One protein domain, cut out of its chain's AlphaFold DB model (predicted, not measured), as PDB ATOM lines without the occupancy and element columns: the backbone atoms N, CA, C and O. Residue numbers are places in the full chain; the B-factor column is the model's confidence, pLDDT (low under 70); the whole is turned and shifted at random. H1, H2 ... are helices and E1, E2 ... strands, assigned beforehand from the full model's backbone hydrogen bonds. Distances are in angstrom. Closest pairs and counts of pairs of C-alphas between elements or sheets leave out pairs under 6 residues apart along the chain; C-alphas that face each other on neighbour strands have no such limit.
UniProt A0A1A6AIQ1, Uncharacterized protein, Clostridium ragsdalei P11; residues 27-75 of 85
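AT A GLANCE: This is residues 27 to 75 of the 85 residues of an uncharacterized protein of Clostridium ragsdalei P11 (UniProt A0A1A6AIQ1). A strongly twisted sheet of three strands, the long hairpin E1 and E2 with shorter E3 beside E2, forms a small slab; from E2's end a loop with the tiny helix H1 swings off the sheet, and residues 56 to 62 stick out. The 49 printed residues run E1, E2, H1, E3, in sheet order E1, E2, E3, antiparallel; mostly strand, with 24 in named elements, under half. It is loose, with a radius of gyration of the C-alphas of 12.3 A, and flat, 32 by 29 by 13 A.

IN THESE COORDINATES: Find C-alpha 27 at (122.382, 113.852, 104.391); E1 runs to residue 34, 18.3 A. E2 is residues 41 to 48, 19.8 A; E3, 66 to 69, ends at (130.733, 119.901, 113.902). H1 is residues 59 to 62.

HOW THE PARTS SIT: Between E1 and E2 look for N 30 and O 45, 2.9 A; between E2 and E3, N 46 and O 67, 2.8 A. E1 bends by 75 degrees at residue 31, E2 by 60 degrees at 44. H1 is not on the sheet and is apart from E1; it is too short for an O i to N i+4 pair, and its one O i to N i+3 pair is within range.

THE WHOLE: The farthest C-alphas, Asp 52 and Thr 75, are 37.2 A apart. The printed part has no cut, no link is long, and no printed residue is under 70 in pLDDT.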
ATOM      1  N   LEU A  27     121.202 113.709 103.551       96.50
ATOM      2  CA  LEU A  27     122.382 113.852 104.391       96.50
ATOM      3  C   LEU A  27     122.872 112.501 104.901       96.50
ATOM      4  O   LEU A  27     122.103 111.570 105.130       96.50
ATOM      5  N   GLU A  28     124.179 112.406 105.086       97.50
ATOM      6  CA  GLU A  28     124.830 111.328 105.818       97.50
ATOM      7  C   GLU A  28     125.471 111.912 107.077       97.50
ATOM      8  O   GLU A  28     126.060 112.995 107.037       97.50
ATOM      9  N   PHE A  29     125.324 111.202 108.195       97.19
ATOM     10  CA  PHE A  29     125.848 111.596 109.496       97.19
ATOM     11  C   PHE A  29     126.848 110.543 109.948       97.19
ATOM     12  O   PHE A  29     126.485 109.380 110.113       97.19
ATOM     13  N   VAL A  30     128.087 110.961 110.182       96.38
ATOM     14  CA  VAL A  30     129.138 110.105 110.732       96.38
ATOM     15  C   VAL A  30     129.561 110.700 112.062       96.38
ATOM     16  O   VAL A  30     130.034 111.833 112.110       96.38
ATOM     17  N   THR A  31     129.343 109.970 113.151       94.62
ATOM     18  CA  THR A  31     129.768 110.406 114.485       94.62
ATOM     19  C   THR A  31     131.174 109.925 114.779       94.62
ATOM     20  O   THR A  31     131.544 108.821 114.380       94.62
ATOM     21  N   GLU A  32     131.916 110.726 115.531       92.19
ATOM     22  CA  GLU A  32     133.288 110.450 115.932       92.19
ATOM     23  C   GLU A  32     134.201 110.116 114.727       92.19
ATOM     24  O   GLU A  32     134.904 109.096 114.692       92.19
ATOM     25  N   TYR A  33     134.135 110.972 113.707       93.00
ATOM     26  CA  TYR A  33     134.829 110.816 112.433       93.00
ATOM     27  C   TYR A  33     136.331 111.078 112.576       93.00
ATOM     28  O   TYR A  33     136.745 112.092 113.135       93.00
ATOM     29  N   GLN A  34     137.144 110.181 112.023       91.06
ATOM     30  CA  GLN A  34     138.595 110.314 111.991       91.06
ATOM     31  C   GLN A  34     139.005 111.215 110.815       91.06
ATOM     32  O   GLN A  34     138.771 110.856 109.662       91.06
ATOM     33  N   LEU A  35     139.574 112.394 111.093       84.69
ATOM     34  CA  LEU A  35     139.883 113.388 110.053       84.69
ATOM     35  C   LEU A  35     141.224 113.118 109.351       84.69
ATOM     36  O   LEU A  35     141.399 113.476 108.187       84.69
ATOM     37  N   THR A  36     142.157 112.496 110.066       83.69
ATOM     38  CA  THR A  36     143.521 112.179 109.625       83.69
ATOM     39  C   THR A  36     143.898 110.765 110.053       83.69
ATOM     40  O   THR A  36     143.285 110.228 110.966       83.69
ATOM     41  N   ASP A  37     144.951 110.184 109.475       78.50
ATOM     42  CA  ASP A  37     145.500 108.903 109.959       78.50
ATOM     43  C   ASP A  37     146.069 109.008 111.397       78.50
ATOM     44  O   ASP A  37     146.156 108.018 112.118       78.50
ATOM     45  N   GLU A  38     146.394 110.233 111.824       74.94
ATOM     46  CA  GLU A  38     146.747 110.651 113.192       74.94
ATOM     47  C   GLU A  38     145.494 110.875 114.069       74.94
ATOM     48  O   GLU A  38     144.421 111.085 113.503       74.94
ATOM     49  N   PRO A  39     145.573 110.896 115.421       75.75
ATOM     50  CA  PRO A  39     144.435 110.770 116.354       75.75
ATOM     51  C   PRO A  39     143.389 111.907 116.370       75.75
ATOM     52  O   PRO A  39     142.543 111.939 117.266       75.75
ATOM     53  N   LEU A  40     143.374 112.813 115.389       80.50
ATOM     54  CA  LEU A  40     142.382 113.883 115.299       80.50
ATOM     55  C   LEU A  40     140.994 113.335 114.920       80.50
ATOM     56  O   LEU A  40     140.714 112.995 113.765       80.50
ATOM     57  N   ARG A  41     140.111 113.286 115.919       87.44
ATOM     58  CA  ARG A  41     138.732 112.809 115.810       87.44
ATOM     59  C   ARG A  41     137.766 113.966 116.028       87.44
ATOM     60  O   ARG A  41     137.940 114.725 116.974       87.44
ATOM     61  N   ILE A  42     136.757 114.080 115.170       90.81
ATOM     62  CA  ILE A  42     135.718 115.108 115.270       90.81
ATOM     63  C   ILE A  42     134.380 114.481 115.652       90.81
ATOM     64  O   ILE A  42     134.023 113.414 115.149       90.81
ATOM     65  N   ASP A  43     133.606 115.173 116.484       93.81
ATOM     66  CA  ASP A  43     132.311 114.712 116.980       93.81
ATOM     67  C   ASP A  43     131.320 114.298 115.890       93.81
ATOM     68  O   ASP A  43     130.728 113.220 115.979       93.81
ATOM     69  N   VAL A  44     131.095 115.139 114.874       96.25
ATOM     70  CA  VAL A  44     130.130 114.843 113.806       96.25
ATOM     71  C   VAL A  44     130.598 115.387 112.462       96.25
ATOM     72  O   VAL A  44     130.890 116.572 112.305       96.25
ATOM     73  N   LEU A  45     130.562 114.527 111.449       96.81
ATOM     74  CA  LEU A  45     130.627 114.899 110.044       96.81
ATOM     75  C   LEU A  45     129.234 114.772 109.419       96.81
ATOM     76  O   LEU A  45     128.627 113.701 109.436       96.81
ATOM     77  N   VAL A  46     128.743 115.865 108.831       96.75
ATOM     78  CA  VAL A  46     127.505 115.899 108.044       96.75
ATOM     79  C   VAL A  46     127.841 116.087 106.567       96.75
ATOM     80  O   VAL A  46     128.372 117.127 106.157       96.75
ATOM     81  N   ILE A  47     127.511 115.087 105.753       97.12
ATOM     82  CA  ILE A  47     127.812 115.048 104.320       97.12
ATOM     83  C   ILE A  47     126.531 115.277 103.522       97.12
ATOM     84  O   ILE A  47     125.536 114.584 103.716       97.12
ATOM     85  N   LYS A  48     126.557 116.219 102.576       97.25
ATOM     86  CA  LYS A  48     125.515 116.326 101.548       97.25
ATOM     87  C   LYS A  48     125.749 115.256 100.487       97.25
ATOM     88  O   LYS A  48     126.775 115.295  99.802       97.25
ATOM     89  N   LYS A  49     124.779 114.358 100.291       95.56
ATOM     90  CA  LYS A  49     124.859 113.317  99.251       95.56
ATOM     91  C   LYS A  49     124.867 113.921  97.844       95.56
ATOM     92  O   LYS A  49     125.607 113.464  96.978       95.56
ATOM     93  N   LEU A  50     124.111 115.004  97.639       91.62
ATOM     94  CA  LEU A  50     124.092 115.793  96.402       91.62
ATOM     95  C   LEU A  50     124.486 117.252  96.675       91.62
ATOM     96  O   LEU A  50     124.087 117.861  97.671       91.62
ATOM     97  N   LYS A  51     125.254 117.851  95.760       81.44
ATOM     98  CA  LYS A  51     125.771 119.221  95.918       81.44
ATOM     99  C   LYS A  51     124.653 120.269  96.014       81.44
ATOM    100  O   LYS A  51     124.787 121.216  96.792       81.44
ATOM    101  N   ASP A  52     123.545 120.051  95.310       86.44
ATOM    102  CA  ASP A  52     122.507 121.064  95.084       86.44
ATOM    103  C   ASP A  52     121.298 120.965  96.026       86.44
ATOM    104  O   ASP A  52     120.386 121.787  95.944       86.44
ATOM    105  N   ILE A  53     121.302 120.019  96.975       90.31
ATOM    106  CA  ILE A  53     120.262 119.957  98.012       90.31
ATOM    107  C   ILE A  53     120.258 121.272  98.801       90.31
ATOM    108  O   ILE A  53     121.305 121.737  99.268       90.31
ATOM    109  N   ARG A  54     119.077 121.869  98.973       87.19
ATOM    110  CA  ARG A  54     118.884 123.072  99.787       87.19
ATOM    111  C   ARG A  54     118.377 122.693 101.170       87.19
ATOM    112  O   ARG A  54     117.278 122.170 101.308       87.19
ATOM    113  N   ILE A  55     119.157 123.034 102.189       92.31
ATOM    114  CA  ILE A  55     118.765 122.894 103.592       92.31
ATOM    115  C   ILE A  55     118.233 124.258 104.041       92.31
ATOM    116  O   ILE A  55     118.971 125.242 104.066       92.31
ATOM    117  N   THR A  56     116.935 124.341 104.326       91.25
ATOM    118  CA  THR A  56     116.231 125.610 104.594       91.25
ATOM    119  C   THR A  56     116.354 126.081 106.043       91.25
ATOM    120  O   THR A  56     116.138 127.266 106.311       91.25
ATOM    121  N   LYS A  57     116.756 125.193 106.966       91.25
ATOM    122  CA  LYS A  57     117.133 125.555 108.343       91.25
ATOM    123  C   LYS A  57     118.261 126.586 108.344       91.25
ATOM    124  O   LYS A  57     119.122 126.582 107.463       91.25
ATOM    125  N   SER A  58     118.291 127.445 109.361       88.81
ATOM    126  CA  SER A  58     119.250 128.555 109.456       88.81
ATOM    127  C   SER A  58     120.708 128.101 109.338       88.81
ATOM    128  O   SER A  58     121.452 128.688 108.556       88.81
ATOM    129  N   LEU A  59     121.086 127.022 110.035       86.19
ATOM    130  CA  LEU A  59     122.427 126.427 109.945       86.19
ATOM    131  C   LEU A  59     122.723 125.862 108.550       86.19
ATOM    132  O   LEU A  59     123.831 125.991 108.043       86.19
ATOM    133  N   GLY A  60     121.720 125.287 107.888       86.50
ATOM    134  CA  GLY A  60     121.857 124.648 106.581       86.50
ATOM    135  C   GLY A  60     122.311 125.574 105.453       86.50
ATOM    136  O   GLY A  60     122.882 125.113 104.465       86.50
ATOM    137  N   LYS A  61     122.113 126.888 105.600       88.88
ATOM    138  CA  LYS A  61     122.476 127.886 104.582       88.88
ATOM    139  C   LYS A  61     123.981 127.982 104.331       88.88
ATOM    140  O   LYS A  61     124.376 128.359 103.231       88.88
ATOM    141  N   ILE A  62     124.810 127.643 105.322       91.19
ATOM    142  CA  ILE A  62     126.275 127.660 105.189       91.19
ATOM    143  C   ILE A  62     126.848 126.306 104.752       91.19
ATOM    144  O   ILE A  62     128.059 126.193 104.556       91.19
ATOM    145  N   PHE A  63     126.004 125.278 104.596       93.81
ATOM    146  CA  PHE A  63     126.493 123.924 104.370       93.81
ATOM    147  C   PHE A  63     127.157 123.782 102.999       93.81
ATOM    148  O   PHE A  63     126.579 124.085 101.950       93.81
ATOM    149  N   ARG A  64     128.365 123.223 103.016       93.94
ATOM    150  CA  ARG A  64     129.083 122.706 101.849       93.94
ATOM    151  C   ARG A  64     128.842 121.200 101.720       93.94
ATOM    152  O   ARG A  64     127.975 120.642 102.387       93.94
ATOM    153  N   LYS A  65     129.584 120.526 100.833       95.31
ATOM    154  CA  LYS A  65     129.494 119.065 100.676       95.31
ATOM    155  C   LYS A  65     129.826 118.328 101.979       95.31
ATOM    156  O   LYS A  65     129.128 117.384 102.314       95.31
ATOM    157  N   TYR A  66     130.847 118.785 102.698       95.56
ATOM    158  CA  TYR A  66     131.300 118.226 103.970       95.56
ATOM    159  C   TYR A  66     131.232 119.318 105.032       95.56
ATOM    160  O   TYR A  66     131.721 120.423 104.793       95.56
ATOM    161  N   ASN A  67     130.602 119.021 106.167       95.12
ATOM    162  CA  ASN A  67     130.367 119.975 107.248       95.12
ATOM    163  C   ASN A  67     130.741 119.319 108.567       95.12
ATOM    164  O   ASN A  67     130.167 118.299 108.938       95.12
ATOM    165  N   ILE A  68     131.720 119.901 109.240       94.69
ATOM    166  CA  ILE A  68     132.303 119.364 110.460       94.69
ATOM    167  C   ILE A  68     131.697 120.114 111.645       94.69
ATOM    168  O   ILE A  68     131.628 121.343 111.627       94.69
ATOM    169  N   PHE A  69     131.261 119.371 112.656       93.62
ATOM    170  CA  PHE A  69     130.733 119.901 113.902       93.62
ATOM    171  C   PHE A  69     131.534 119.330 115.061       93.62
ATOM    172  O   PHE A  69     131.663 118.116 115.182       93.62
ATOM    173  N   GLU A  70     132.016 120.222 115.914       91.31
ATOM    174  CA  GLU A  70     132.766 119.919 117.126       91.31
ATOM    175  C   GLU A  70     132.081 120.648 118.283       91.31
ATOM    176  O   GLU A  70     131.794 121.846 118.182       91.31
ATOM    177  N   TYR A  71     131.791 119.936 119.368       91.06
ATOM    178  CA  TYR A  71     131.203 120.521 120.560       91.06
ATOM    179  C   TYR A  71     132.265 120.772 121.619       91.06
ATOM    180  O   TYR A  71     132.988 119.870 122.037       91.06
ATOM    181  N   LYS A  72     132.292 122.003 122.125       87.31
ATOM    182  CA  LYS A  72     133.023 122.362 123.338       87.31
ATOM    183  C   LYS A  72     132.024 122.649 124.449       87.31
ATOM    184  O   LYS A  72     131.000 123.296 124.219       87.31
ATOM    185  N   SER A  73     132.304 122.126 125.642       84.31
ATOM    186  CA  SER A  73     131.462 122.393 126.804       84.31
ATOM    187  C   SER A  73     131.492 123.888 127.153       84.31
ATOM    188  O   SER A  73     132.398 124.597 126.719       84.31
ATOM    189  N   PRO A  74     130.545 124.403 127.955       83.88
ATOM    190  CA  PRO A  74     130.509 125.828 128.301       83.88
ATOM    191  C   PRO A  74     131.777 126.362 128.987       83.88
ATOM    192  O   PRO A  74     131.972 127.573 129.045       83.88
ATOM    193  N   THR A  75     132.604 125.476 129.546       83.75
ATOM    194  CA  THR A  75     133.879 125.812 130.194       83.75
ATOM    195  C   THR A  75     135.096 125.570 129.304       83.75
ATOM    196  O   THR A  75     136.202 125.922 129.704       83.75
TER     197      THR A  75